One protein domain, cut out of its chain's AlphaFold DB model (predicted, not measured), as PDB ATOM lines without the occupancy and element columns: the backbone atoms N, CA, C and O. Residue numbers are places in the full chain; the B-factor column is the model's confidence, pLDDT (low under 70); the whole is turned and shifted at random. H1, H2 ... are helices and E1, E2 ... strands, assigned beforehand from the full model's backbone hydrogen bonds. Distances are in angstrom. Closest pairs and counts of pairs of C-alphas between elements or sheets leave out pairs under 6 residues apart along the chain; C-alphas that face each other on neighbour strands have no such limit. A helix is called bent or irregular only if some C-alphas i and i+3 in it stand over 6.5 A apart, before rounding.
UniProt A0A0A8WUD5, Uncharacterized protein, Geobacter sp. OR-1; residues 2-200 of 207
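Overview. This is residues 2 to 200 of the 207 residues of an uncharacterized protein of Geobacter sp. OR-1 (UniProt A0A0A8WUD5). A strongly twisted sheet, E1 to E5, runs through the middle, with the hairpin E6 and E7 beside its edge strand E1. H2 packs on that hairpin and joins H7 and H8 in a bundle at one end of the longest axis, while H4 and H5 stand at the other. The printed part has 199 residues with eight named helices and seven named strands, which follow along the chain as H1, E1, H2, H3, E2, H4, H5, E3, E4, E5, H6, E6, E7, H7 and H8; the class is mixed, helices and strands, and the larger sheet is branched at E4, with the neighbour pairs E1 and E2 antiparallel, E2 and E4 parallel, E3 and E4 antiparallel, and E4 and E5 parallel. It is compact and rounded, with a radius of gyration of the C-alphas of 16.5 A and spans of 46 by 40 by 30 A.

Arrangement. In the branched sheet E4, residues 99 to 104, has E2, residues 47 to 52, parallel on one side, with N 50 and O 101 2.8 A apart. On the other side are E3, residues 91 to 93, a hairpin with E4 (N 92 and O 100, 2.9 A), and E5, residues 125 to 128, parallel (N 104 and O 127, 2.8 A). E1, residues 18 to 21, is antiparallel to E2 (N 19 and O 51, 2.9 A). E6, residues 140 to 146, and E7, residues 152 to 158, form a hairpin (N 155 and O 143, 2.9 A); the closest C-alphas of E1 and E7, Val 20 and Thr 157, are 4.7 A apart. H1, residues 2 to 11, and H2, residues 22 to 33, lie on opposite faces of the branched sheet. The closest C-alphas of H2 and E6, Ala 28 and Glu 143, are 5.4 A apart. H2, H7, residues 160 to 172, and H8, residues 178 to 197, form an up and down bundle, each running against the one before. H7 and H8, a helical hairpin, touch at Ala 171 and Lys 181, C-alphas 4.4 A apart, at a shallow tilt of 28 degrees. H8 touches H3, residues 40 to 43, with residues 183 to 187 alone; the closest C-alphas, Ala 42 and Gln 187, are 5.7 A apart. H5, residues 71 to 78, touches H1 (C-alphas of Ile 78 and Asp 4, 6.8 A) at a steep tilt of 66 degrees. H4, residues 54 to 67, only grazes the sheet with residues 54 to 60; it is irregular, C-alphas 55 and 58 being 8.0 A apart. H6, residues 132 to 137, is on the sheet, only just over E2, with 3 of its C-alphas falling on that strand. Each O i to N i+4 pair is within hydrogen-bond range in H1, H6, H7 and H8, against 5 of 8 in H2, 8 of 10 in H4 and 3 of 4 in H5; H3 is too short for one.

Along the chain. H1 begins at C-alpha 2 (82.061, 43.028, -27.715), and H8, 28.7 A long, ends at C-alpha 197 (58.462, 55.827, -32.807). E6 measures 19.0 A, E7 18.9 A, H4 and H7 18.8 A.

Size, cuts and confidence. The C-alphas farthest apart, Glu 121 and Asp 197, are 48.8 A apart. The links H5 to E3 and E4 to E5 are long. The printed part has no cut, and no printed residue is under 70 in pLDDT.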
ATOM      1  N   LEU A   2      82.379  41.637 -28.091       94.81
ATOM      2  CA  LEU A   2      82.061  43.028 -27.715       94.81
ATOM      3  C   LEU A   2      81.767  43.196 -26.215       94.81
ATOM      4  O   LEU A   2      82.416  43.994 -25.552       94.81
ATOM      5  N   VAL A   3      80.832  42.410 -25.667       96.56
ATOM      6  CA  VAL A   3      80.478  42.447 -24.234       96.56
ATOM      7  C   VAL A   3      81.690  42.187 -23.337       96.56
ATOM      8  O   VAL A   3      81.877  42.880 -22.341       96.56
ATOM      9  N   ASP A   4      82.549  41.234 -23.703       96.94
ATOM     10  CA  ASP A   4      83.759  40.927 -22.934       96.94
ATOM     11  C   ASP A   4      84.766  42.095 -22.984       96.94
ATOM     12  O   ASP A   4      85.383  42.413 -21.969       96.94
ATOM     13  N   ILE A   5      84.882  42.784 -24.128       97.56
ATOM     14  CA  ILE A   5      85.697  44.000 -24.276       97.56
ATOM     15  C   ILE A   5      85.153  45.123 -23.400       97.56
ATOM     16  O   ILE A   5      85.899  45.683 -22.602       97.56
ATOM     17  N   LEU A   6      83.859  45.428 -23.490       98.06
ATOM     18  CA  LEU A   6      83.247  46.493 -22.696       98.06
ATOM     19  C   LEU A   6      83.386  46.233 -21.191       98.06
ATOM     20  O   LEU A   6      83.791  47.132 -20.453       98.06
ATOM     21  N   ASN A   7      83.151  44.996 -20.743       98.06
ATOM     22  CA  ASN A   7      83.364  44.616 -19.348       98.06
ATOM     23  C   ASN A   7      84.829  44.773 -18.941       98.06
ATOM     24  O   ASN A   7      85.106  45.355 -17.896       98.06
ATOM     25  N   ARG A   8      85.781  44.381 -19.798       97.88
ATOM     26  CA  ARG A   8      87.210  44.590 -19.539       97.88
ATOM     27  C   ARG A   8      87.567  46.067 -19.373       97.88
ATOM     28  O   ARG A   8      88.382  46.393 -18.505       97.88
ATOM     29  N   LEU A   9      86.984  46.957 -20.181       97.81
ATOM     30  CA  LEU A   9      87.199  48.405 -20.067       97.81
ATOM     31  C   LEU A   9      86.643  48.951 -18.744       97.81
ATOM     32  O   LEU A   9      87.305  49.768 -18.100       97.81
ATOM     33  N   VAL A  10      85.461  48.490 -18.328       97.25
ATOM     34  CA  VAL A  10      84.832  48.875 -17.053       97.25
ATOM     35  C   VAL A  10      85.643  48.360 -15.863       97.25
ATOM     36  O   VAL A  10      86.012  49.147 -14.998       97.25
ATOM     37  N   GLU A  11      85.993  47.073 -15.843       96.94
ATOM     38  CA  GLU A  11      86.806  46.441 -14.790       96.94
ATOM     39  C   GLU A  11      88.176  47.109 -14.632       96.94
ATOM     40  O   GLU A  11      88.697  47.241 -13.526       96.94
ATOM     41  N   SER A  12      88.759  47.563 -15.742       96.56
ATOM     42  CA  SER A  12      90.043  48.269 -15.737       96.56
ATOM     43  C   SER A  12      89.889  49.755 -15.361       96.56
ATOM     44  O   SER A  12      90.873  50.442 -15.091       96.56
ATOM     45  N   GLY A  13      88.663  50.278 -15.274       96.75
ATOM     46  CA  GLY A  13      88.387  51.684 -14.971       96.75
ATOM     47  C   GLY A  13      88.799  52.633 -16.096       96.75
ATOM     48  O   GLY A  13      89.233  53.746 -15.822       96.75
ATOM     49  N   ILE A  14      88.717  52.183 -17.353       97.25
ATOM     50  CA  ILE A  14      89.084  52.977 -18.537       97.25
ATOM     51  C   ILE A  14      87.921  53.200 -19.512       97.25
ATOM     52  O   ILE A  14      88.092  53.845 -20.546       97.25
ATOM     53  N   SER A  15      86.725  52.698 -19.202       96.75
ATOM     54  CA  SER A  15      85.547  52.815 -20.072       96.75
ATOM     55  C   SER A  15      85.139  54.260 -20.372       96.75
ATOM     56  O   SER A  15      84.581  54.524 -21.430       96.75
ATOM     57  N   GLU A  16      85.417  55.214 -19.481       94.94
ATOM     58  CA  GLU A  16      85.072  56.634 -19.670       94.94
ATOM     59  C   GLU A  16      85.962  57.386 -20.678       94.94
ATOM     60  O   GLU A  16      85.676  58.539 -21.023       94.94
ATOM     61  N   TYR A  17      87.063  56.764 -21.110       96.38
ATOM     62  CA  TYR A  17      87.976  57.324 -22.108       96.38
ATOM     63  C   TYR A  17      87.589  56.920 -23.529       96.38
ATOM     64  O   TYR A  17      88.123  57.489 -24.479       96.38
ATOM     65  N   PHE A  18      86.664  55.966 -23.673       97.06
ATOM     66  CA  PHE A  18      86.227  55.444 -24.958       97.06
ATOM     67  C   PHE A  18      84.733  55.655 -25.175       97.06
ATOM     68  O   PHE A  18      83.922  55.660 -24.251       97.06
ATOM     69  N   THR A  19      84.360  55.827 -26.435       97.50
ATOM     70  CA  THR A  19      82.974  55.808 -26.899       97.50
ATOM     71  C   THR A  19      82.882  54.813 -28.045       97.50
ATOM     72  O   THR A  19      83.641  54.924 -29.003       97.50
ATOM     73  N   VAL A  20      81.969  53.849 -27.947       97.50
ATOM     74  CA  VAL A  20      81.647  52.958 -29.064       97.50
ATOM     75  C   VAL A  20      80.969  53.787 -30.146       97.50
ATOM     76  O   VAL A  20      80.000  54.492 -29.860       97.50
ATOM     77  N   ILE A  21      81.476  53.715 -31.369       96.06
ATOM     78  CA  ILE A  21      80.850  54.332 -32.541       96.06
ATOM     79  C   ILE A  21      80.585  53.265 -33.609       96.06
ATOM     80  O   ILE A  21      80.836  52.076 -33.408       96.06
ATOM     81  N   GLY A  22      80.027  53.677 -34.746       93.88
ATOM     82  CA  GLY A  22      79.775  52.761 -35.856       93.88
ATOM     83  C   GLY A  22      78.664  51.753 -35.549       93.88
ATOM     84  O   GLY A  22      77.819  51.984 -34.684       93.88
ATOM     85  N   THR A  23      78.647  50.644 -36.287       94.94
ATOM     86  CA  THR A  23      77.542  49.665 -36.301       94.94
ATOM     87  C   THR A  23      77.184  49.137 -34.909       94.94
ATOM     88  O   THR A  23      76.010  48.984 -34.597       94.94
ATOM     89  N   HIS A  24      78.171  48.929 -34.033       95.50
ATOM     90  CA  HIS A  24      77.946  48.408 -32.683       95.50
ATOM     91  C   HIS A  24      77.110  49.334 -31.777       95.50
ATOM     92  O   HIS A  24      76.542  48.855 -30.798       95.50
ATOM     93  N   SER A  25      76.981  50.623 -32.118       96.31
ATOM     94  CA  SER A  25      76.105  51.571 -31.408       96.31
ATOM     95  C   SER A  25      74.630  51.155 -31.468       96.31
ATOM     96  O   SER A  25      73.871  51.452 -30.550       96.31
ATOM     97  N   LEU A  26      74.232  50.433 -32.525       95.81
ATOM     98  CA  LEU A  26      72.857  49.973 -32.726       95.81
ATOM     99  C   LEU A  26      72.368  49.092 -31.571       95.81
ATOM    100  O   LEU A  26      71.226  49.247 -31.156       95.81
ATOM    101  N   TYR A  27      73.245  48.272 -30.978       95.12
ATOM    102  CA  TYR A  27      72.892  47.420 -29.837       95.12
ATOM    103  C   TYR A  27      72.431  48.220 -28.611       95.12
ATOM    104  O   TYR A  27      71.559  47.772 -27.868       95.12
ATOM    105  N   ALA A  28      72.995  49.412 -28.387       95.94
ATOM    106  CA  ALA A  28      72.541  50.286 -27.307       95.94
ATOM    107  C   ALA A  28      71.157  50.878 -27.608       95.94
ATOM    108  O   ALA A  28      70.337  51.013 -26.703       95.94
ATOM    109  N   TYR A  29      70.882  51.213 -28.868       95.81
ATOM    110  CA  TYR A  29      69.599  51.784 -29.279       95.81
ATOM    111  C   TYR A  29      68.478  50.743 -29.268       95.81
ATOM    112  O   TYR A  29      67.394  51.031 -28.773       95.81
ATOM    113  N   GLU A  30      68.761  49.521 -29.725       93.75
ATOM    114  CA  GLU A  30      67.878  48.356 -29.605       93.75
ATOM    115  C   GLU A  30      67.463  48.108 -28.158       93.75
ATOM    116  O   GLU A  30      66.273  48.084 -27.839       93.75
ATOM    117  N   ALA A  31      68.457  47.988 -27.269       93.94
ATOM    118  CA  ALA A  31      68.228  47.751 -25.851       93.94
ATOM    119  C   ALA A  31      67.385  48.870 -25.225       93.94
ATOM    120  O   ALA A  31      66.448  48.602 -24.472       93.94
ATOM    121  N   ALA A  32      67.673  50.123 -25.576       94.00
ATOM    122  CA  ALA A  32      66.952  51.265 -25.041       94.00
ATOM    123  C   ALA A  32      65.513  51.384 -25.556       94.00
ATOM    124  O   ALA A  32      64.658  51.835 -24.788       94.00
ATOM    125  N   ALA A  33      65.261  51.009 -26.813       92.62
ATOM    126  CA  ALA A  33      63.939  50.996 -27.439       92.62
ATOM    127  C   ALA A  33      63.132  49.724 -27.116       92.62
ATOM    128  O   ALA A  33      61.927  49.688 -27.345       92.62
ATOM    129  N   GLY A  34      63.773  48.683 -26.569       90.69
ATOM    130  CA  GLY A  34      63.131  47.399 -26.288       90.69
ATOM    131  C   GLY A  34      62.792  46.604 -27.553       90.69
ATOM    132  O   GLY A  34      61.824  45.845 -27.555       90.69
ATOM    133  N   ILE A  35      63.570  46.787 -28.623       90.19
ATOM    134  CA  ILE A  35      63.359  46.144 -29.926       90.19
ATOM    135  C   ILE A  35      64.618  45.416 -30.406       90.19
ATOM    136  O   ILE A  35      65.696  45.584 -29.845       90.19
ATOM    137  N   MET A  36      64.478  44.629 -31.472       89.50
ATOM    138  CA  MET A  36      65.591  43.972 -32.154       89.50
ATOM    139  C   MET A  36      65.581  44.359 -33.636       89.50
ATOM    140  O   MET A  36      64.568  44.218 -34.322       89.50
ATOM    141  N   ILE A  37      66.706  44.858 -34.135       90.38
ATOM    142  CA  ILE A  37      66.957  45.129 -35.546       90.38
ATOM    143  C   ILE A  37      67.334  43.795 -36.188       90.38
ATOM    144  O   ILE A  37      68.347  43.182 -35.870       90.38
ATOM    145  N   HIS A  38      66.503  43.327 -37.115       86.69
ATOM    146  CA  HIS A  38      66.712  42.036 -37.772       86.69
ATOM    147  C   HIS A  38      67.417  42.134 -39.126       86.69
ATOM    148  O   HIS A  38      67.733  41.096 -39.701       86.69
ATOM    149  N   ASP A  39      67.650  43.341 -39.649       89.62
ATOM    150  CA  ASP A  39      68.247  43.527 -40.971       89.62
ATOM    151  C   ASP A  39      69.754  43.191 -40.952       89.62
ATOM    152  O   ASP A  39      70.558  43.969 -40.418       89.62
ATOM    153  N   PRO A  40      70.188  42.071 -41.565       86.00
ATOM    154  CA  PRO A  40      71.594  41.682 -41.554       86.00
ATOM    155  C   PRO A  40      72.476  42.677 -42.313       86.00
ATOM    156  O   PRO A  40      73.660  42.803 -42.001       86.00
ATOM    157  N   ALA A  41      71.928  43.407 -43.292       85.94
ATOM    158  CA  ALA A  41      72.676  44.412 -44.036       85.94
ATOM    159  C   ALA A  41      73.036  45.617 -43.154       85.94
ATOM    160  O   ALA A  41      74.086  46.230 -43.361       85.94
ATOM    161  N   ALA A  42      72.214  45.921 -42.143       83.50
ATOM    162  CA  ALA A  42      72.512  46.943 -41.146       83.50
ATOM    163  C   ALA A  42      73.562  46.466 -40.130       83.50
ATOM    164  O   ALA A  42      74.392  47.267 -39.701       83.50
ATOM    165  N   LEU A  43      73.559  45.181 -39.763       85.62
ATOM    166  CA  LEU A  43      74.402  44.634 -38.689       85.62
ATOM    167  C   LEU A  43      75.727  44.013 -39.157       85.62
ATOM    168  O   LEU A  43      76.586  43.718 -38.328       85.62
ATOM    169  N   ALA A  44      75.927  43.827 -40.463       80.56
ATOM    170  CA  ALA A  44      77.130  43.210 -41.017       80.56
ATOM    171  C   ALA A  44      78.396  44.043 -40.732       80.56
ATOM    172  O   ALA A  44      78.736  44.959 -41.486       80.56
ATOM    173  N   THR A  45      79.102  43.713 -39.648       82.69
ATOM    174  CA  THR A  45      80.353  44.342 -39.199       82.69
ATOM    175  C   THR A  45      81.205  43.300 -38.470       82.69
ATOM    176  O   THR A  45      80.670  42.397 -37.827       82.69
ATOM    177  N   ILE A  46      82.528  43.409 -38.579       80.06
ATOM    178  CA  ILE A  46      83.490  42.501 -37.914       80.06
ATOM    179  C   ILE A  46      84.380  43.285 -36.922       80.06
ATOM    180  O   ILE A  46      85.114  42.718 -36.112       80.06
ATOM    181  N   ASP A  47      84.241  44.603 -36.946       89.94
ATOM    182  CA  ASP A  47      85.005  45.624 -36.256       89.94
ATOM    183  C   ASP A  47      84.162  46.334 -35.192       89.94
ATOM    184  O   ASP A  47      82.996  46.686 -35.400       89.94
ATOM    185  N   VAL A  48      84.760  46.568 -34.026       94.81
ATOM    186  CA  VAL A  48      84.280  47.574 -33.075       94.81
ATOM    187  C   VAL A  48      85.166  48.809 -33.154       94.81
ATOM    188  O   VAL A  48      86.367  48.742 -32.904       94.81
ATOM    189  N   ASP A  49      84.543  49.947 -33.447       95.81
ATOM    190  CA  ASP A  49      85.194  51.250 -33.437       95.81
ATOM    191  C   ASP A  49      85.122  51.868 -32.033       95.81
ATOM    192  O   ASP A  49      84.043  52.182 -31.515       95.81
ATOM    193  N   LEU A  50      86.282  52.086 -31.420       97.50
ATOM    194  CA  LEU A  50      86.430  52.772 -30.143       97.50
ATOM    195  C   LEU A  50      87.033  54.157 -30.366       97.50
ATOM    196  O   LEU A  50      88.224  54.318 -30.630       97.50
ATOM    197  N   LEU A  51      86.207  55.185 -30.197       96.94
ATOM    198  CA  LEU A  51      86.662  56.566 -30.196       96.94
ATOM    199  C   LEU A  51      87.319  56.903 -28.857       96.94
ATOM    200  O   LEU A  51      86.635  56.980 -27.835       96.94
ATOM    201  N   TRP A  52      88.623  57.153 -28.871       96.75
ATOM    202  CA  TRP A  52      89.393  57.590 -27.713       96.75
ATOM    203  C   TRP A  52      89.331  59.114 -27.532       96.75
ATOM    204  O   TRP A  52      89.652  59.884 -28.445       96.75
ATOM    205  N   ASP A  53      88.958  59.571 -26.333       93.94
ATOM    206  CA  ASP A  53      88.996  60.993 -25.978       93.94
ATOM    207  C   ASP A  53      90.430  61.430 -25.634       93.94
ATOM    208  O   ASP A  53      90.861  61.419 -24.476       93.94
ATOM    209  N   VAL A  54      91.167  61.859 -26.661       92.31
ATOM    210  CA  VAL A  54      92.559  62.329 -26.545       92.31
ATOM    211  C   VAL A  54      92.726  63.500 -25.561       92.31
ATOM    212  O   VAL A  54      93.801  63.661 -24.984       92.31
ATOM    213  N   ARG A  55      91.664  64.268 -25.261       91.75
ATOM    214  CA  ARG A  55      91.706  65.355 -24.259       91.75
ATOM    215  C   ARG A  55      91.947  64.821 -22.845       91.75
ATOM    216  O   ARG A  55      92.463  65.530 -21.986       91.75
ATOM    217  N   LYS A  56      91.593  63.555 -22.598       93.25
ATOM    218  CA  LYS A  56      91.812  62.852 -21.329       93.25
ATOM    219  C   LYS A  56      93.101  62.016 -21.322       93.25
ATOM    220  O   LYS A  56      93.314  61.262 -20.373       93.25
ATOM    221  N   ARG A  57      93.981  62.150 -22.327       93.12
ATOM    222  CA  ARG A  57      95.180  61.308 -22.507       93.12
ATOM    223  C   ARG A  57      96.036  61.171 -21.248       93.12
ATOM    224  O   ARG A  57      96.425  60.061 -20.921       93.12
ATOM    225  N   ILE A  58      96.336  62.266 -20.544       92.75
ATOM    226  CA  ILE A  58      97.210  62.220 -19.355       92.75
ATOM    227  C   ILE A  58      96.595  61.332 -18.263       92.75
ATOM    228  O   ILE A  58      97.282  60.491 -17.692       92.75
ATOM    229  N   LYS A  59      95.282  61.470 -18.023       95.69
ATOM    230  CA  LYS A  59      94.548  60.624 -17.070       95.69
ATOM    231  C   LYS A  59      94.510  59.167 -17.532       95.69
ATOM    232  O   LYS A  59      94.726  58.277 -16.721       95.69
ATOM    233  N   PHE A  60      94.283  58.940 -18.827       96.50
ATOM    234  CA  PHE A  60      94.293  57.600 -19.412       96.50
ATOM    235  C   PHE A  60      95.647  56.904 -19.223       96.50
ATOM    236  O   PHE A  60      95.676  55.788 -18.721       96.50
ATOM    237  N   VAL A  61      96.757  57.565 -19.569       94.38
ATOM    238  CA  VAL A  61      98.109  56.995 -19.436       94.38
ATOM    239  C   VAL A  61      98.420  56.680 -17.976       94.38
ATOM    240  O   VAL A  61      98.755  55.544 -17.680       94.38
ATOM    241  N   SER A  62      98.179  57.620 -17.053       95.12
ATOM    242  CA  SER A  62      98.363  57.371 -15.614       95.12
ATOM    243  C   SER A  62      97.547  56.170 -15.128       95.12
ATOM    244  O   SER A  62      98.039  55.366 -14.343       95.12
ATOM    245  N   ARG A  63      96.309  56.015 -15.612       96.06
ATOM    246  CA  ARG A  63      95.472  54.866 -15.264       96.06
ATOM    247  C   ARG A  63      96.022  53.560 -15.841       96.06
ATOM    248  O   ARG A  63      95.947  52.532 -15.178       96.06
ATOM    249  N   MET A  64      96.548  53.584 -17.062       96.44
ATOM    250  CA  MET A  64      97.180  52.420 -17.691       96.44
ATOM    251  C   MET A  64      98.482  52.018 -16.988       96.44
ATOM    252  O   MET A  64      98.718  50.820 -16.815       96.44
ATOM    253  N   ASP A  65      99.260  52.991 -16.515       94.62
ATOM    254  CA  ASP A  65     100.460  52.760 -15.707       94.62
ATOM    255  C   ASP A  65     100.107  52.046 -14.393       94.62
ATOM    256  O   ASP A  65     100.722  51.030 -14.071       94.62
ATOM    257  N   ASP A  66      99.047  52.484 -13.697       95.25
ATOM    258  CA  ASP A  66      98.543  51.820 -12.482       95.25
ATOM    259  C   ASP A  66      98.097  50.367 -12.741       95.25
ATOM    260  O   ASP A  66      98.264  49.488 -11.896       95.25
ATOM    261  N   ILE A  67      97.505  50.098 -13.911       95.50
ATOM    262  CA  ILE A  67      97.082  48.746 -14.313       95.50
ATOM    263  C   ILE A  67      98.298  47.860 -14.643       95.50
ATOM    264  O   ILE A  67      98.207  46.629 -14.557       95.50
ATOM    265  N   GLY A  68      99.424  48.459 -15.041       94.81
ATOM    266  CA  GLY A  68     100.665  47.757 -15.366       94.81
ATOM    267  C   GLY A  68     100.585  46.922 -16.649       94.81
ATOM    268  O   GLY A  68     101.192  45.853 -16.739       94.81
ATOM    269  N   THR A  69      99.787  47.336 -17.638       95.25
ATOM    270  CA  THR A  69      99.684  46.642 -18.934       95.25
ATOM    271  C   THR A  69      99.298  47.602 -20.060       95.25
ATOM    272  O   THR A  69      98.817  48.695 -19.793       95.25
ATOM    273  N   SER A  70      99.488  47.197 -21.316       96.25
ATOM    274  CA  SER A  70      99.083  47.976 -22.494       96.25
ATOM    275  C   SER A  70      97.604  47.768 -22.837       96.25
ATOM    276  O   SER A  70      96.972  46.821 -22.361       96.25
ATOM    277  N   PHE A  71      97.032  48.611 -23.697       97.00
ATOM    278  CA  PHE A  71      95.664  48.418 -24.179       97.00
ATOM    279  C   PHE A  71      95.541  47.103 -24.958       97.00
ATOM    280  O   PHE A  71      94.658  46.294 -24.663       97.00
ATOM    281  N   LEU A  72      96.491  46.811 -25.855       97.12
ATOM    282  CA  LEU A  72      96.581  45.491 -26.491       97.12
ATOM    283  C   LEU A  72      96.721  44.357 -25.454       97.12
ATOM    284  O   LEU A  72      96.119  43.296 -25.606       97.12
ATOM    285  N   GLY A  73      97.464  44.580 -24.368       97.19
ATOM    286  CA  GLY A  73      97.584  43.644 -23.250       97.19
ATOM    287  C   GLY A  73      96.250  43.362 -22.550       97.19
ATOM    288  O   GLY A  73      95.986  42.221 -22.167       97.19
ATOM    289  N   LEU A  74      95.369  44.361 -22.429       97.12
ATOM    290  CA  LEU A  74      94.003  44.167 -21.930       97.12
ATOM    291  C   LEU A  74      93.160  43.321 -22.884       97.12
ATOM    292  O   LEU A  74      92.463  42.421 -22.415       97.12
ATOM    293  N   LEU A  75      93.257  43.553 -24.195       97.75
ATOM    294  CA  LEU A  75      92.581  42.717 -25.193       97.75
ATOM    295  C   LEU A  75      93.087  41.267 -25.138       97.75
ATOM    296  O   LEU A  75      92.286  40.335 -25.104       97.75
ATOM    297  N   LYS A  76      94.405  41.066 -24.990       97.69
ATOM    298  CA  LYS A  76      95.026  39.739 -24.825       97.69
ATOM    299  C   LYS A  76      94.559  38.981 -23.577       97.69
ATOM    300  O   LYS A  76      94.628  37.751 -23.548       97.69
ATOM    301  N   LYS A  77      94.064  39.675 -22.545       97.06
ATOM    302  CA  LYS A  77      93.444  39.035 -21.368       97.06
ATOM    303  C   LYS A  77      92.050  38.473 -21.663       97.06
ATOM    304  O   LYS A  77      91.623  37.567 -20.956       97.06
ATOM    305  N   ILE A  78      91.364  38.982 -22.688       96.81
ATOM    306  CA  ILE A  78      90.084  38.452 -23.177       96.81
ATOM    307  C   ILE A  78      90.345  37.286 -24.135       96.81
ATOM    308  O   ILE A  78      89.765  36.213 -23.990       96.81
ATOM    309  N   ASP A  79      91.243  37.493 -25.100       97.44
ATOM    310  CA  ASP A  79      91.649  36.498 -26.090       97.44
ATOM    311  C   ASP A  79      93.136  36.680 -26.413       97.44
ATOM    312  O   ASP A  79      93.546  37.679 -27.000       97.44
ATOM    313  N   LYS A  80      93.958  35.692 -26.046       97.69
ATOM    314  CA  LYS A  80      95.422  35.750 -26.187       97.69
ATOM    315  C   LYS A  80      95.901  35.927 -27.629       97.69
ATOM    316  O   LYS A  80      97.064  36.256 -27.826       97.69
ATOM    317  N   THR A  81      95.034  35.674 -28.610       97.31
ATOM    318  CA  THR A  81      95.368  35.744 -30.036       97.31
ATOM    319  C   THR A  81      95.212  37.135 -30.641       97.31
ATOM    320  O   THR A  81      95.488  37.291 -31.826       97.31
ATOM    321  N   PHE A  82      94.770  38.133 -29.867       97.38
ATOM    322  CA  PHE A  82      94.790  39.522 -30.322       97.38
ATOM    323  C   PHE A  82      96.214  39.963 -30.628       97.38
ATOM    324  O   PHE A  82      97.066  39.939 -29.751       97.38
ATOM    325  N   GLU A  83      96.453  40.451 -31.833       96.44
ATOM    326  CA  GLU A  83      97.686  41.130 -32.211       96.44
ATOM    327  C   GLU A  83      97.342  42.429 -32.933       96.44
ATOM    328  O   GLU A  83      96.257  42.586 -33.497       96.44
ATOM    329  N   ARG A  84      98.269  43.384 -32.917       95.62
ATOM    330  CA  ARG A  84      98.160  44.556 -33.784       95.62
ATOM    331  C   ARG A  84      98.308  44.104 -35.235       95.62
ATOM    332  O   ARG A  84      99.234  43.362 -35.551       95.62
ATOM    333  N   ARG A  85      97.407  44.546 -36.107       93.44
ATOM    334  CA  ARG A  85      97.429  44.172 -37.519       93.44
ATOM    335  C   ARG A  85      98.611  44.821 -38.241       93.44
ATOM    336  O   ARG A  85      98.839  46.029 -38.146       93.44
ATOM    337  N   ASP A  86      99.315  44.024 -39.035       85.62
ATOM    338  CA  ASP A  86     100.400  44.517 -39.880       85.62
ATOM    339  C   ASP A  86      99.891  45.555 -40.889       85.62
ATOM    340  O   ASP A  86      98.887  45.359 -41.574       85.62
ATOM    341  N   GLY A  87     100.572  46.700 -40.961       85.31
ATOM    342  CA  GLY A  87     100.194  47.815 -41.838       85.31
ATOM    343  C   GLY A  87      99.000  48.655 -41.363       85.31
ATOM    344  O   GLY A  87      98.749  49.708 -41.945       85.31
ATOM    345  N   GLN A  88      98.299  48.260 -40.292       89.00
ATOM    346  CA  GLN A  88      97.185  49.012 -39.698       89.00
ATOM    347  C   GLN A  88      97.424  49.208 -38.198       89.00
ATOM    348  O   GLN A  88      96.974  48.437 -37.357       89.00
ATOM    349  N   LEU A  89      98.153  50.275 -37.853       90.50
ATOM    350  CA  LEU A  89      98.625  50.503 -36.479       90.50
ATOM    351  C   LEU A  89      97.495  50.740 -35.459       90.50
ATOM    352  O   LEU A  89      97.755  50.676 -34.261       90.50
ATOM    353  N   TYR A  90      96.281  51.039 -35.921       93.44
ATOM    354  CA  TYR A  90      95.105  51.335 -35.099       93.44
ATOM    355  C   TYR A  90      94.198  50.134 -34.841       93.44
ATOM    356  O   TYR A  90      93.301  50.238 -34.007       93.44
ATOM    357  N   THR A  91      94.449  49.015 -35.520       96.06
ATOM    358  CA  THR A  91      93.600  47.824 -35.477       96.06
ATOM    359  C   THR A  91      94.278  46.730 -34.666       96.06
ATOM    360  O   THR A  91      95.385  46.289 -34.993       96.06
ATOM    361  N   ALA A  92      93.601  46.241 -33.630       97.00
ATOM    362  CA  ALA A  92      93.896  44.941 -33.036       97.00
ATOM    363  C   ALA A  92      92.953  43.892 -33.624       97.00
ATOM    364  O   ALA A  92      91.745  44.095 -33.656       97.00
ATOM    365  N   VAL A  93      93.487  42.752 -34.046       96.94
ATOM    366  CA  VAL A  93      92.714  41.650 -34.627       96.94
ATOM    367  C   VAL A  93      93.042  40.348 -33.908       96.94
ATOM    368  O   VAL A  93      94.204  40.088 -33.603       96.94
ATOM    369  N   ASN A  94      92.032  39.530 -33.606       96.94
ATOM    370  CA  ASN A  94      92.256  38.191 -33.053       96.94
ATOM    371  C   ASN A  94      92.271  37.101 -34.141       96.94
ATOM    372  O   ASN A  94      91.896  37.326 -35.290       96.94
ATOM    373  N   SER A  95      92.635  35.872 -33.764       96.38
ATOM    374  CA  SER A  95      92.653  34.708 -34.675       96.38
ATOM    375  C   SER A  95      91.303  34.360 -35.317       96.38
ATOM    376  O   SER A  95      91.265  33.630 -36.303       96.38
ATOM    377  N   LYS A  96      90.193  34.878 -34.776       94.25
ATOM    378  CA  LYS A  96      88.836  34.694 -35.314       94.25
ATOM    379  C   LYS A  96      88.436  35.807 -36.288       94.25
ATOM    380  O   LYS A  96      87.314  35.795 -36.781       94.25
ATOM    381  N   GLY A  97      89.334  36.759 -36.535       93.75
ATOM    382  CA  GLY A  97      89.119  37.898 -37.417       93.75
ATOM    383  C   GLY A  97      88.351  39.058 -36.787       93.75
ATOM    384  O   GLY A  97      88.061  39.995 -37.509       93.75
ATOM    385  N   PHE A  98      88.027  39.032 -35.489       95.12
ATOM    386  CA  PHE A  98      87.354  40.153 -34.822       95.12
ATOM    387  C   PHE A  98      88.324  41.321 -34.641       95.12
ATOM    388  O   PHE A  98      89.422  41.131 -34.109       95.12
ATOM    389  N   GLU A  99      87.895  42.514 -35.040       96.62
ATOM    390  CA  GLU A  99      88.722  43.718 -35.086       96.62
ATOM    391  C   GLU A  99      88.298  44.731 -34.017       96.62
ATOM    392  O   GLU A  99      87.117  44.928 -33.740       96.62
ATOM    393  N   VAL A 100      89.284  45.372 -33.396       97.44
ATOM    394  CA  VAL A 100      89.113  46.496 -32.478       97.44
ATOM    395  C   VAL A 100      89.914  47.657 -33.039       97.44
ATOM    396  O   VAL A 100      91.146  47.640 -32.985       97.44
ATOM    397  N   ASP A 101      89.205  48.656 -33.542       96.50
ATOM    398  CA  ASP A 101      89.794  49.866 -34.097       96.50
ATOM    399  C   ASP A 101      89.781  50.975 -33.054       96.50
ATOM    400  O   ASP A 101      88.751  51.271 -32.447       96.50
ATOM    401  N   VAL A 102      90.934  51.611 -32.837       96.69
ATOM    402  CA  VAL A 102      91.023  52.791 -31.975       96.69
ATOM    403  C   VAL A 102      91.200  54.041 -32.817       96.69
ATOM    404  O   VAL A 102      92.218  54.250 -33.479       96.69
ATOM    405  N   VAL A 103      90.206  54.918 -32.739       95.25
ATOM    406  CA  VAL A 103      90.140  56.153 -33.520       95.25
ATOM    407  C   VAL A 103      90.061  57.373 -32.612       95.25
ATOM    408  O   VAL A 103      89.787  57.276 -31.417       95.25
ATOM    409  N   ARG A 104      90.310  58.553 -33.168       94.44
ATOM    410  CA  ARG A 104      90.271  59.835 -32.455       94.44
ATOM    411  C   ARG A 104      89.793  60.963 -33.361       94.44
ATOM    412  O   ARG A 104      89.762  60.844 -34.583       94.44
ATOM    413  N   ARG A 105      89.474  62.099 -32.745       93.19
ATOM    414  CA  ARG A 105      89.224  63.362 -33.453       93.19
ATOM    415  C   ARG A 105      90.459  63.869 -34.201       93.19
ATOM    416  O   ARG A 105      91.590  63.529 -33.833       93.19
ATOM    417  N   LEU A 106      90.221  64.721 -35.197       90.69
ATOM    418  CA  LEU A 106      91.270  65.444 -35.913       90.69
ATOM    419  C   LEU A 106      92.098  66.277 -34.928       90.69
ATOM    420  O   LEU A 106      91.575  66.834 -33.959       90.69
ATOM    421  N   LYS A 107      93.411  66.353 -35.151       89.06
ATOM    422  CA  LYS A 107      94.317  67.176 -34.354       89.06
ATOM    423  C   LYS A 107      93.816  68.613 -34.298       89.06
ATOM    424  O   LYS A 107      93.663  69.283 -35.315       89.06
ATOM    425  N   THR A 108      93.620  69.087 -33.074       85.06
ATOM    426  CA  THR A 108      93.336  70.488 -32.778       85.06
ATOM    427  C   THR A 108      94.445  71.024 -31.878       85.06
ATOM    428  O   THR A 108      94.736  70.419 -30.848       85.06
ATOM    429  N   GLY A 109      95.061  72.150 -32.247       83.94
ATOM    430  CA  GLY A 109      96.160  72.744 -31.477       83.94
ATOM    431  C   GLY A 109      97.343  71.783 -31.307       83.94
ATOM    432  O   GLY A 109      97.818  71.192 -32.280       83.94
ATOM    433  N   ASP A 110      97.780  71.602 -30.061       79.62
ATOM    434  CA  ASP A 110      98.941  70.780 -29.698       79.62
ATOM    435  C   ASP A 110      98.611  69.295 -29.459       79.62
ATOM    436  O   ASP A 110      99.446  68.553 -28.940       79.62
ATOM    437  N   ASP A 111      97.418  68.826 -29.855       81.06
ATOM    438  CA  ASP A 111      97.064  67.407 -29.760       81.06
ATOM    439  C   ASP A 111      98.138  66.542 -30.466       81.06
ATOM    440  O   ASP A 111      98.399  66.719 -31.663       81.06
ATOM    441  N   PRO A 112      98.774  65.581 -29.771       80.88
ATOM    442  CA  PRO A 112      99.876  64.809 -30.341       80.88
ATOM    443  C   PRO A 112      99.363  63.900 -31.458       80.88
ATOM    444  O   PRO A 112      98.368  63.219 -31.249       80.88
ATOM    445  N   HIS A 113     100.015  63.841 -32.622       81.12
ATOM    446  CA  HIS A 113      99.682  62.879 -33.684       81.12
ATOM    447  C   HIS A 113     100.937  62.488 -34.494       81.12
ATOM    448  O   HIS A 113     101.695  63.394 -34.854       81.12
ATOM    449  N   PRO A 114     101.160  61.195 -34.814       81.94
ATOM    450  CA  PRO A 114     100.416  60.026 -34.334       81.94
ATOM    451  C   PRO A 114     100.585  59.835 -32.817       81.94
ATOM    452  O   PRO A 114     101.540  60.330 -32.223       81.94
ATOM    453  N   VAL A 115      99.637  59.155 -32.167       88.94
ATOM    454  CA  VAL A 115      99.658  58.964 -30.708       88.94
ATOM    455  C   VAL A 115      99.378  57.511 -30.345       88.94
ATOM    456  O   VAL A 115      98.365  56.944 -30.750       88.94
ATOM    457  N   ARG A 116     100.295  56.916 -29.578       92.56
ATOM    458  CA  ARG A 116     100.112  55.595 -28.967       92.56
ATOM    459  C   ARG A 116      99.204  55.697 -27.749       92.56
ATOM    460  O   ARG A 116      99.217  56.723 -27.062       92.56
ATOM    461  N   LEU A 117      98.460  54.631 -27.463       93.44
ATOM    462  CA  LEU A 117      97.648  54.559 -26.246       93.44
ATOM    463  C   LEU A 117      98.535  54.484 -24.990       93.44
ATOM    464  O   LEU A 117      98.292  55.195 -24.020       93.44
ATOM    465  N   THR A 118      99.588  53.672 -25.035       93.50
ATOM    466  CA  THR A 118     100.595  53.491 -23.977       93.50
ATOM    467  C   THR A 118     102.004  53.452 -24.581       93.50
ATOM    468  O   THR A 118     102.162  53.465 -25.804       93.50
ATOM    469  N   ASP A 119     103.042  53.402 -23.745       90.19
ATOM    470  CA  ASP A 119     104.440  53.364 -24.201       90.19
ATOM    471  C   ASP A 119     104.970  51.957 -24.533       90.19
ATOM    472  O   ASP A 119     106.145  51.803 -24.872       90.19
ATOM    473  N   ALA A 120     104.116  50.928 -24.500       90.62
ATOM    474  CA  ALA A 120     104.504  49.574 -24.889       90.62
ATOM    475  C   ALA A 120     104.905  49.482 -26.378       90.62
ATOM    476  O   ALA A 120     104.315  50.132 -27.243       90.62
ATOM    477  N   GLU A 121     105.890  48.633 -26.694       86.06
ATOM    478  CA  GLU A 121     106.479  48.548 -28.043       86.06
ATOM    479  C   GLU A 121     105.472  48.160 -29.136       86.06
ATOM    480  O   GLU A 121     105.466  48.768 -30.204       86.06
ATOM    481  N   ASN A 122     104.596  47.183 -28.874       87.38
ATOM    482  CA  ASN A 122     103.596  46.710 -29.841       87.38
ATOM    483  C   ASN A 122     102.193  47.299 -29.599       87.38
ATOM    484  O   ASN A 122     101.187  46.624 -29.811       87.38
ATOM    485  N   GLU A 123     102.117  48.526 -29.089       92.56
ATOM    486  CA  GLU A 123     100.847  49.190 -28.786       92.56
ATOM    487  C   GLU A 123     100.129  49.733 -30.034       92.56
ATOM    488  O   GLU A 123     100.746  50.035 -31.061       92.56
ATOM    489  N   LEU A 124      98.807  49.881 -29.921       94.38
ATOM    490  CA  LEU A 124      97.973  50.543 -30.919       94.38
ATOM    491  C   LEU A 124      98.228  52.058 -30.990       94.38
ATOM    492  O   LEU A 124      98.505  52.734 -29.993       94.38
ATOM    493  N   PHE A 125      98.060  52.608 -32.189       93.25
ATOM    494  CA  PHE A 125      98.086  54.041 -32.463       93.25
ATOM    495  C   PHE A 125      96.682  54.518 -32.801       93.25
ATOM    496  O   PHE A 125      96.060  53.981 -33.707       93.25
ATOM    497  N   ALA A 126      96.199  55.561 -32.131       92.06
ATOM    498  CA  ALA A 126      94.902  56.127 -32.475       92.06
ATOM    499  C   ALA A 126      95.004  56.961 -33.761       92.06
ATOM    500  O   ALA A 126      95.778  57.927 -33.823       92.06
ATOM    501  N   VAL A 127      94.201  56.614 -34.769       91.25
ATOM    502  CA  VAL A 127      94.130  57.346 -36.045       91.25
ATOM    503  C   VAL A 127      92.994  58.349 -36.069       91.25
ATOM    504  O   VAL A 127      91.987  58.210 -35.377       91.25
ATOM    505  N   GLU A 128      93.172  59.396 -36.861       91.88
ATOM    506  CA  GLU A 128      92.181  60.450 -36.986       91.88
ATOM    507  C   GLU A 128      91.035  60.026 -37.895       91.88
ATOM    508  O   GLU A 128      91.248  59.457 -38.965       91.88
ATOM    509  N   ILE A 129      89.817  60.350 -37.473       90.25
ATOM    510  CA  ILE A 129      88.622  60.207 -38.293       90.25
ATOM    511  C   ILE A 129      87.950  61.560 -38.500       90.25
ATOM    512  O   ILE A 129      87.849  62.392 -37.589       90.25
ATOM    513  N   ASN A 130      87.426  61.758 -39.708       86.88
ATOM    514  CA  ASN A 130      86.536  62.875 -39.994       86.88
ATOM    515  C   ASN A 130      85.325  62.826 -39.052       86.88
ATOM    516  O   ASN A 130      84.857  61.748 -38.687       86.88
ATOM    517  N   ARG A 131      84.821  63.999 -38.651       87.00
ATOM    518  CA  ARG A 131      83.729  64.152 -37.667       87.00
ATOM    519  C   ARG A 131      84.024  63.600 -36.264       87.00
ATOM    520  O   ARG A 131      83.124  63.612 -35.428       87.00
ATOM    521  N   GLY A 132      85.261  63.209 -35.942       83.56
ATOM    522  CA  GLY A 132      85.593  62.763 -34.585       83.56
ATOM    523  C   GLY A 132      85.266  63.807 -33.505       83.56
ATOM    524  O   GLY A 132      84.784  63.441 -32.438       83.56
ATOM    525  N   ASP A 133      85.401  65.108 -33.793       86.88
ATOM    526  CA  ASP A 133      84.965  66.182 -32.884       86.88
ATOM    527  C   ASP A 133      83.455  66.185 -32.622       86.88
ATOM    528  O   ASP A 133      83.027  66.495 -31.510       86.88
ATOM    529  N   SER A 134      82.637  65.814 -33.611       87.94
ATOM    530  CA  SER A 134      81.184  65.713 -33.442       87.94
ATOM    531  C   SER A 134      80.835  64.633 -32.415       87.94
ATOM    532  O   SER A 134      80.009  64.866 -31.541       87.94
ATOM    533  N   PHE A 135      81.529  63.494 -32.447       89.69
ATOM    534  CA  PHE A 135      81.335  62.407 -31.484       89.69
ATOM    535  C   PHE A 135      81.921  62.691 -30.094       89.69
ATOM    536  O   PHE A 135      81.399  62.232 -29.075       89.69
ATOM    537  N   VAL A 136      83.040  63.414 -30.032       88.81
ATOM    538  CA  VAL A 136      83.693  63.779 -28.767       88.81
ATOM    539  C   VAL A 136      82.871  64.818 -27.989       88.81
ATOM    540  O   VAL A 136      82.877  64.790 -26.758       88.81
ATOM    541  N   ASN A 137      82.160  65.708 -28.690       87.75
ATOM    542  CA  ASN A 137      81.393  66.804 -28.088       87.75
ATOM    543  C   ASN A 137      79.880  66.546 -27.994       87.75
ATOM    544  O   ASN A 137      79.176  67.364 -27.408       87.75
ATOM    545  N   CYS A 138      79.362  65.448 -28.552       88.06
ATOM    546  CA  CYS A 138      77.950  65.110 -28.393       88.06
ATOM    547  C   CYS A 138      77.649  64.589 -26.977       88.06
ATOM    548  O   CYS A 138      78.530  63.989 -26.343       88.06
ATOM    549  N   PRO A 139      76.394  64.727 -26.508       87.12
ATOM    550  CA  PRO A 139      75.906  63.962 -25.370       87.12
ATOM    551  C   PRO A 139      76.219  62.476 -25.555       87.12
ATOM    552  O   PRO A 139      76.102  61.930 -26.660       87.12
ATOM    553  N   LYS A 140      76.675  61.834 -24.481       90.06
ATOM    554  CA  LYS A 140      76.906  60.391 -24.484       90.06
ATOM    555  C   LYS A 140      75.586  59.690 -24.236       90.06
ATOM    556  O   LYS A 140      74.800  60.130 -23.410       90.06
ATOM    557  N   PHE A 141      75.381  58.589 -24.935       94.50
ATOM    558  CA  PHE A 141      74.276  57.681 -24.700       94.50
ATOM    559  C   PHE A 141      74.825  56.439 -24.012       94.50
ATOM    560  O   PHE A 141      75.814  55.864 -24.465       94.50
ATOM    561  N   THR A 142      74.221  56.042 -22.899       95.62
ATOM    562  CA  THR A 142      74.681  54.886 -22.125       95.62
ATOM    563  C   THR A 142      73.536  53.920 -21.906       95.62
ATOM    564  O   THR A 142      72.519  54.318 -21.346       95.62
ATOM    565  N   GLU A 143      73.727  52.656 -22.279       96.38
ATOM    566  CA  GLU A 143      72.723  51.606 -22.087       96.38
ATOM    567  C   GLU A 143      73.382  50.260 -21.748       96.38
ATOM    568  O   GLU A 143      74.563  50.031 -22.041       96.38
ATOM    569  N   ILE A 144      72.634  49.375 -21.086       96.75
ATOM    570  CA  ILE A 144      73.043  47.983 -20.886       96.75
ATOM    571  C   ILE A 144      72.675  47.170 -22.126       96.75
ATOM    572  O   ILE A 144      71.504  47.022 -22.454       96.75
ATOM    573  N   ILE A 145      73.682  46.594 -22.780       96.12
ATOM    574  CA  ILE A 145      73.485  45.667 -23.895       96.12
ATOM    575  C   ILE A 145      73.575  44.219 -23.418       96.12
ATOM    576  O   ILE A 145      74.286  43.915 -22.455       96.12
ATOM    577  N   VAL A 146      72.895  43.319 -24.126       93.25
ATOM    578  CA  VAL A 146      72.865  41.882 -23.836       93.25
ATOM    579  C   VAL A 146      73.365  41.121 -25.062       93.25
ATOM    580  O   VAL A 146      72.885  41.349 -26.167       93.25
ATOM    581  N   SER A 147      74.344  40.231 -24.896       91.38
ATOM    582  CA  SER A 147      74.777  39.339 -25.977       91.38
ATOM    583  C   SER A 147      73.851  38.135 -26.122       91.38
ATOM    584  O   SER A 147      73.144  37.767 -25.188       91.38
ATOM    585  N   GLU A 148      73.960  37.421 -27.242       86.81
ATOM    586  CA  GLU A 148      73.223  36.170 -27.504       86.81
ATOM    587  C   GLU A 148      73.414  35.098 -26.413       86.81
ATOM    588  O   GLU A 148      72.540  34.276 -26.165       86.81
ATOM    589  N   THR A 149      74.554  35.118 -25.717       90.56
ATOM    590  CA  THR A 149      74.858  34.225 -24.583       90.56
ATOM    591  C   THR A 149      74.268  34.683 -23.242       90.56
ATOM    592  O   THR A 149      74.544  34.062 -22.218       90.56
ATOM    593  N   GLY A 150      73.520  35.789 -23.211       92.38
ATOM    594  CA  GLY A 150      72.942  36.381 -22.000       92.38
ATOM    595  C   GLY A 150      73.917  37.204 -21.147       92.38
ATOM    596  O   GLY A 150      73.530  37.707 -20.094       92.38
ATOM    597  N   LYS A 151      75.180  37.367 -21.568       95.75
ATOM    598  CA  LYS A 151      76.119  38.265 -20.880       95.75
ATOM    599  C   LYS A 151      75.729  39.718 -21.132       95.75
ATOM    600  O   LYS A 151      75.297  40.069 -22.225       95.75
ATOM    601  N   MET A 152      75.962  40.570 -20.140       97.38
ATOM    602  CA  MET A 152      75.637  41.991 -20.217       97.38
ATOM    603  C   MET A 152      76.885  42.857 -20.109       97.38
ATOM    604  O   MET A 152      77.850  42.476 -19.442       97.38
ATOM    605  N   ALA A 153      76.844  44.025 -20.742       97.75
ATOM    606  CA  ALA A 153      77.828  45.081 -20.546       97.75
ATOM    607  C   ALA A 153      77.175  46.458 -20.654       97.75
ATOM    608  O   ALA A 153      76.230  46.657 -21.415       97.75
ATOM    609  N   ARG A 154      77.730  47.431 -19.930       97.56
ATOM    610  CA  ARG A 154      77.409  48.844 -20.136       97.56
ATOM    611  C   ARG A 154      78.149  49.353 -21.368       97.56
ATOM    612  O   ARG A 154      79.377  49.289 -21.411       97.56
ATOM    613  N   MET A 155      77.412  49.880 -22.338       97.81
ATOM    614  CA  MET A 155      77.967  50.519 -23.527       97.81
ATOM    615  C   MET A 155      77.812  52.033 -23.424       97.81
ATOM    616  O   MET A 155      76.697  52.525 -23.285       97.81
ATOM    617  N   ASN A 156      78.925  52.758 -23.548       96.69
ATOM    618  CA  ASN A 156      78.922  54.198 -23.792       96.69
ATOM    619  C   ASN A 156      79.035  54.419 -25.303       96.69
ATOM    620  O   ASN A 156      80.034  54.017 -25.903       96.69
ATOM    621  N   THR A 157      78.050  55.064 -25.909       97.06
ATOM    622  CA  THR A 157      78.019  55.400 -27.334       97.06
ATOM    623  C   THR A 157      77.607  56.861 -27.546       97.06
ATOM    624  O   THR A 157      77.511  57.649 -26.600       97.06
ATOM    625  N   VAL A 158      77.484  57.271 -28.800       95.06
ATOM    626  CA  VAL A 158      77.043  58.610 -29.191       95.06
ATOM    627  C   VAL A 158      75.526  58.717 -29.071       95.06
ATOM    628  O   VAL A 158      74.822  57.715 -29.030       95.06
ATOM    629  N   SER A 159      75.018  59.938 -29.003       94.31
ATOM    630  CA  SER A 159      73.577  60.177 -29.049       94.31
ATOM    631  C   SER A 159      72.976  59.630 -30.367       94.31
ATOM    632  O   SER A 159      73.603  59.796 -31.423       94.31
ATOM    633  N   PRO A 160      71.787  58.999 -30.349       95.12
ATOM    634  CA  PRO A 160      71.067  58.595 -31.557       95.12
ATOM    635  C   PRO A 160      70.975  59.689 -32.630       95.12
ATOM    636  O   PRO A 160      71.270  59.438 -33.799       95.12
ATOM    637  N   ASN A 161      70.663  60.928 -32.238       93.94
ATOM    638  CA  ASN A 161      70.605  62.067 -33.164       93.94
ATOM    639  C   ASN A 161      71.961  62.345 -33.839       93.94
ATOM    640  O   ASN A 161      72.046  62.587 -35.050       93.94
ATOM    641  N   MET A 162      73.052  62.275 -33.067       94.75
ATOM    642  CA  MET A 162      74.409  62.415 -33.599       94.75
ATOM    643  C   MET A 162      74.775  61.253 -34.530       94.75
ATOM    644  O   MET A 162      75.410  61.466 -35.565       94.75
ATOM    645  N   PHE A 163      74.356  60.032 -34.195       95.56
ATOM    646  CA  PHE A 163      74.561  58.858 -35.036       95.56
ATOM    647  C   PHE A 163      73.910  59.032 -36.412       95.56
ATOM    648  O   PHE A 163      74.609  58.902 -37.417       95.56
ATOM    649  N   VAL A 164      72.622  59.400 -36.460       96.12
ATOM    650  CA  VAL A 164      71.893  59.667 -37.714       96.12
ATOM    651  C   VAL A 164      72.599  60.756 -38.519       96.12
ATOM    652  O   VAL A 164      72.932  60.546 -39.687       96.12
ATOM    653  N   THR A 165      72.923  61.883 -37.877       95.50
ATOM    654  CA  THR A 165      73.597  63.019 -38.524       95.50
ATOM    655  C   THR A 165      74.904  62.599 -39.202       95.50
ATOM    656  O   THR A 165      75.140  62.923 -40.369       95.50
ATOM    657  N   VAL A 166      75.768  61.857 -38.499       94.50
ATOM    658  CA  VAL A 166      77.062  61.451 -39.065       94.50
ATOM    659  C   VAL A 166      76.904  60.356 -40.117       94.50
ATOM    660  O   VAL A 166      77.629  60.372 -41.111       94.50
ATOM    661  N   LYS A 167      75.958  59.429 -39.952       95.69
ATOM    662  CA  LYS A 167      75.703  58.365 -40.930       95.69
ATOM    663  C   LYS A 167      75.175  58.908 -42.255       95.69
ATOM    664  O   LYS A 167      75.714  58.540 -43.300       95.69
ATOM    665  N   ARG A 168      74.228  59.853 -42.220       96.81
ATOM    666  CA  ARG A 168      73.768  60.571 -43.422       96.81
ATOM    667  C   ARG A 168      74.926  61.310 -44.099       96.81
ATOM    668  O   ARG A 168      75.158  61.123 -45.288       96.81
ATOM    669  N   TRP A 169      75.740  62.033 -43.325       95.25
ATOM    670  CA  TRP A 169      76.924  62.713 -43.861       95.25
ATOM    671  C   TRP A 169      77.946  61.748 -44.494       95.25
ATOM    672  O   TRP A 169      78.486  62.043 -45.559       95.25
ATOM    673  N   LEU A 170      78.215  60.588 -43.879       93.44
ATOM    674  CA  LEU A 170      79.131  59.574 -44.425       93.44
ATOM    675  C   LEU A 170      78.655  59.039 -45.781       93.44
ATOM    676  O   LEU A 170      79.477  58.814 -46.670       93.44
ATOM    677  N   ALA A 171      77.345  58.857 -45.948       94.44
ATOM    678  CA  ALA A 171      76.761  58.376 -47.195       94.44
ATOM    679  C   ALA A 171      76.927  59.364 -48.366       94.44
ATOM    680  O   ALA A 171      77.020  58.942 -49.521       94.44
ATOM    681  N   GLU A 172      77.027  60.663 -48.072       94.56
ATOM    682  CA  GLU A 172      77.226  61.730 -49.061       94.56
ATOM    683  C   GLU A 172      78.684  61.862 -49.536       94.56
ATOM    684  O   GLU A 172      78.944  62.513 -50.548       94.56
ATOM    685  N   GLN A 173      79.655  61.246 -48.848       93.12
ATOM    686  CA  GLN A 173      81.074  61.429 -49.175       93.12
ATOM    687  C   GLN A 173      81.446  60.757 -50.503       93.12
ATOM    688  O   GLN A 173      81.135  59.589 -50.746       93.12
ATOM    689  N   GLY A 174      82.125  61.489 -51.389       88.12
ATOM    690  CA  GLY A 174      82.443  61.025 -52.745       88.12
ATOM    691  C   GLY A 174      83.317  59.766 -52.785       88.12
ATOM    692  O   GLY A 174      83.102  58.899 -53.629       88.12
ATOM    693  N   ASP A 175      84.237  59.639 -51.832       90.38
ATOM    694  CA  ASP A 175      85.235  58.574 -51.687       90.38
ATOM    695  C   ASP A 175      84.751  57.359 -50.873       90.38
ATOM    696  O   ASP A 175      85.443  56.343 -50.789       90.38
ATOM    697  N   ARG A 176      83.554  57.426 -50.277       90.56
ATOM    698  CA  ARG A 176      82.991  56.325 -49.489       90.56
ATOM    699  C   ARG A 176      82.580  55.157 -50.397       90.56
ATOM    700  O   ARG A 176      81.879  55.342 -51.393       90.56
ATOM    701  N   ASP A 177      82.985  53.946 -50.019       92.56
ATOM    702  CA  ASP A 177      82.608  52.701 -50.702       92.56
ATOM    703  C   ASP A 177      81.079  52.551 -50.843       92.56
ATOM    704  O   ASP A 177      80.327  52.884 -49.928       92.56
ATOM    705  N   GLN A 178      80.615  52.018 -51.977       91.31
ATOM    706  CA  GLN A 178      79.187  51.947 -52.310       91.31
ATOM    707  C   GLN A 178      78.383  51.046 -51.363       91.31
ATOM    708  O   GLN A 178      77.240  51.372 -51.033       91.31
ATOM    709  N   LEU A 179      78.954  49.931 -50.896       90.88
ATOM    710  CA  LEU A 179      78.285  49.068 -49.920       90.88
ATOM    711  C   LEU A 179      78.235  49.758 -48.555       90.88
ATOM    712  O   LEU A 179      77.185  49.762 -47.909       90.88
ATOM    713  N   LYS A 180      79.329  50.419 -48.153       91.00
ATOM    714  CA  LYS A 180      79.358  51.221 -46.922       91.00
ATOM    715  C   LYS A 180      78.342  52.365 -46.961       91.00
ATOM    716  O   LYS A 180      77.643  52.541 -45.972       91.00
ATOM    717  N   LYS A 181      78.183  53.067 -48.091       93.75
ATOM    718  CA  LYS A 181      77.162  54.120 -48.276       93.75
ATOM    719  C   LYS A 181      75.747  53.606 -48.042       93.75
ATOM    720  O   LYS A 181      75.005  54.193 -47.262       93.75
ATOM    721  N   ARG A 182      75.380  52.499 -48.698       93.62
ATOM    722  CA  ARG A 182      74.050  51.886 -48.541       93.62
ATOM    723  C   ARG A 182      73.788  51.487 -47.093       93.62
ATOM    724  O   ARG A 182      72.711  51.762 -46.579       93.62
ATOM    725  N   ARG A 183      74.786  50.894 -46.432       94.38
ATOM    726  CA  ARG A 183      74.700  50.539 -45.012       94.38
ATOM    727  C   ARG A 183      74.584  51.772 -44.119       94.38
ATOM    728  O   ARG A 183      73.780  51.762 -43.202       94.38
ATOM    729  N   ASP A 184      75.365  52.820 -44.372       95.31
ATOM    730  CA  ASP A 184      75.313  54.055 -43.587       95.31
ATOM    731  C   ASP A 184      73.919  54.712 -43.684       95.31
ATOM    732  O   ASP A 184      73.373  55.093 -42.653       95.31
ATOM    733  N   LEU A 185      73.302  54.758 -44.876       96.44
ATOM    734  CA  LEU A 185      71.916  55.228 -45.053       96.44
ATOM    735  C   LEU A 185      70.907  54.349 -44.315       96.44
ATOM    736  O   LEU A 185      70.124  54.862 -43.526       96.44
ATOM    737  N   LEU A 186      70.976  53.031 -44.510       96.56
ATOM    738  CA  LEU A 186      70.075  52.082 -43.857       96.56
ATOM    739  C   LEU A 186      70.130  52.206 -42.327       96.56
ATOM    740  O   LEU A 186      69.100  52.249 -41.664       96.56
ATOM    741  N   GLN A 187      71.334  52.294 -41.760       97.00
ATOM    742  CA  GLN A 187      71.510  52.485 -40.322       97.00
ATOM    743  C   GLN A 187      70.956  53.835 -39.849       97.00
ATOM    744  O   GLN A 187      70.398  53.901 -38.758       97.00
ATOM    745  N   ALA A 188      71.112  54.903 -40.641       97.12
ATOM    746  CA  ALA A 188      70.534  56.204 -40.317       97.12
ATOM    747  C   ALA A 188      69.001  56.144 -40.292       97.12
ATOM    748  O   ALA A 188      68.409  56.581 -39.312       97.12
ATOM    749  N   ASP A 189      68.383  55.555 -41.315       96.50
ATOM    750  CA  ASP A 189      66.925  55.451 -41.430       96.50
ATOM    751  C   ASP A 189      66.332  54.581 -40.307       96.50
ATOM    752  O   ASP A 189      65.324  54.947 -39.705       96.50
ATOM    753  N   ILE A 190      66.994  53.470 -39.951       95.38
ATOM    754  CA  ILE A 190      66.589  52.637 -38.809       95.38
ATOM    755  C   ILE A 190      66.606  53.457 -37.517       95.38
ATOM    756  O   ILE A 190      65.622  53.459 -36.787       95.38
ATOM    757  N   VAL A 191      67.708  54.148 -37.214       95.69
ATOM    758  CA  VAL A 191      67.830  54.884 -35.944       95.69
ATOM    759  C   VAL A 191      66.897  56.092 -35.899       95.69
ATOM    760  O   VAL A 191      66.356  56.381 -34.836       95.69
ATOM    761  N   GLU A 192      66.658  56.764 -37.024       95.12
ATOM    762  CA  GLU A 192      65.669  57.843 -37.121       95.12
ATOM    763  C   GLU A 192      64.261  57.339 -36.778       95.12
ATOM    764  O   GLU A 192      63.603  57.910 -35.910       95.12
ATOM    765  N   HIS A 193      63.866  56.183 -37.317       93.06
ATOM    766  CA  HIS A 193      62.612  55.525 -36.947       93.06
ATOM    767  C   HIS A 193      62.549  55.172 -35.448       93.06
ATOM    768  O   HIS A 193      61.509  55.339 -34.814       93.06
ATOM    769  N   LEU A 194      63.663  54.752 -34.827       92.50
ATOM    770  CA  LEU A 194      63.707  54.516 -33.371       92.50
ATOM    771  C   LEU A 194      63.546  55.797 -32.548       92.50
ATOM    772  O   LEU A 194      62.967  55.771 -31.459       92.50
ATOM    773  N   ILE A 195      64.072  56.917 -33.039       91.88
ATOM    774  CA  ILE A 195      63.933  58.215 -32.377       91.88
ATOM    775  C   ILE A 195      62.472  58.663 -32.392       91.88
ATOM    776  O   ILE A 195      61.974  59.093 -31.348       91.88
ATOM    777  N   GLU A 196      61.805  58.536 -33.538       88.88
ATOM    778  CA  GLU A 196      60.423  58.976 -33.746       88.88
ATOM    779  C   GLU A 196      59.413  58.076 -33.022       88.88
ATOM    780  O   GLU A 196      58.594  58.570 -32.243       88.88
ATOM    781  N   ASP A 197      59.526  56.759 -33.197       83.75
ATOM    782  CA  ASP A 197      58.462  55.827 -32.807       83.75
ATOM    783  C   ASP A 197      58.683  55.166 -31.437       83.75
ATOM    784  O   ASP A 197      57.744  54.626 -30.850       83.75
ATOM    785  N   TYR A 198      59.901  55.240 -30.887       78.00
ATOM    786  CA  TYR A 198      60.267  54.588 -29.619       78.00
ATOM    787  C   TYR A 198      60.825  55.559 -28.569       78.00
ATOM    788  O   TYR A 198      61.402  55.136 -27.565       78.00
ATOM    789  N   LEU A 199      60.635  56.871 -28.774       70.56
ATOM    790  CA  LEU A 199      61.019  57.948 -27.848       70.56
ATOM    791  C   LEU A 199      62.494  57.899 -27.418       70.56
ATOM    792  O   LEU A 199      62.852  58.376 -26.337       70.56
ATOM    793  N   LEU A 200      63.377  57.364 -28.264       76.00
ATOM    794  CA  LEU A 200      64.801  57.228 -27.956       76.00
ATOM    795  C   LEU A 200      65.438  58.595 -27.616       76.00
ATOM    796  O   LEU A 200      66.292  58.684 -26.733       76.00
TER     797      LEU A 200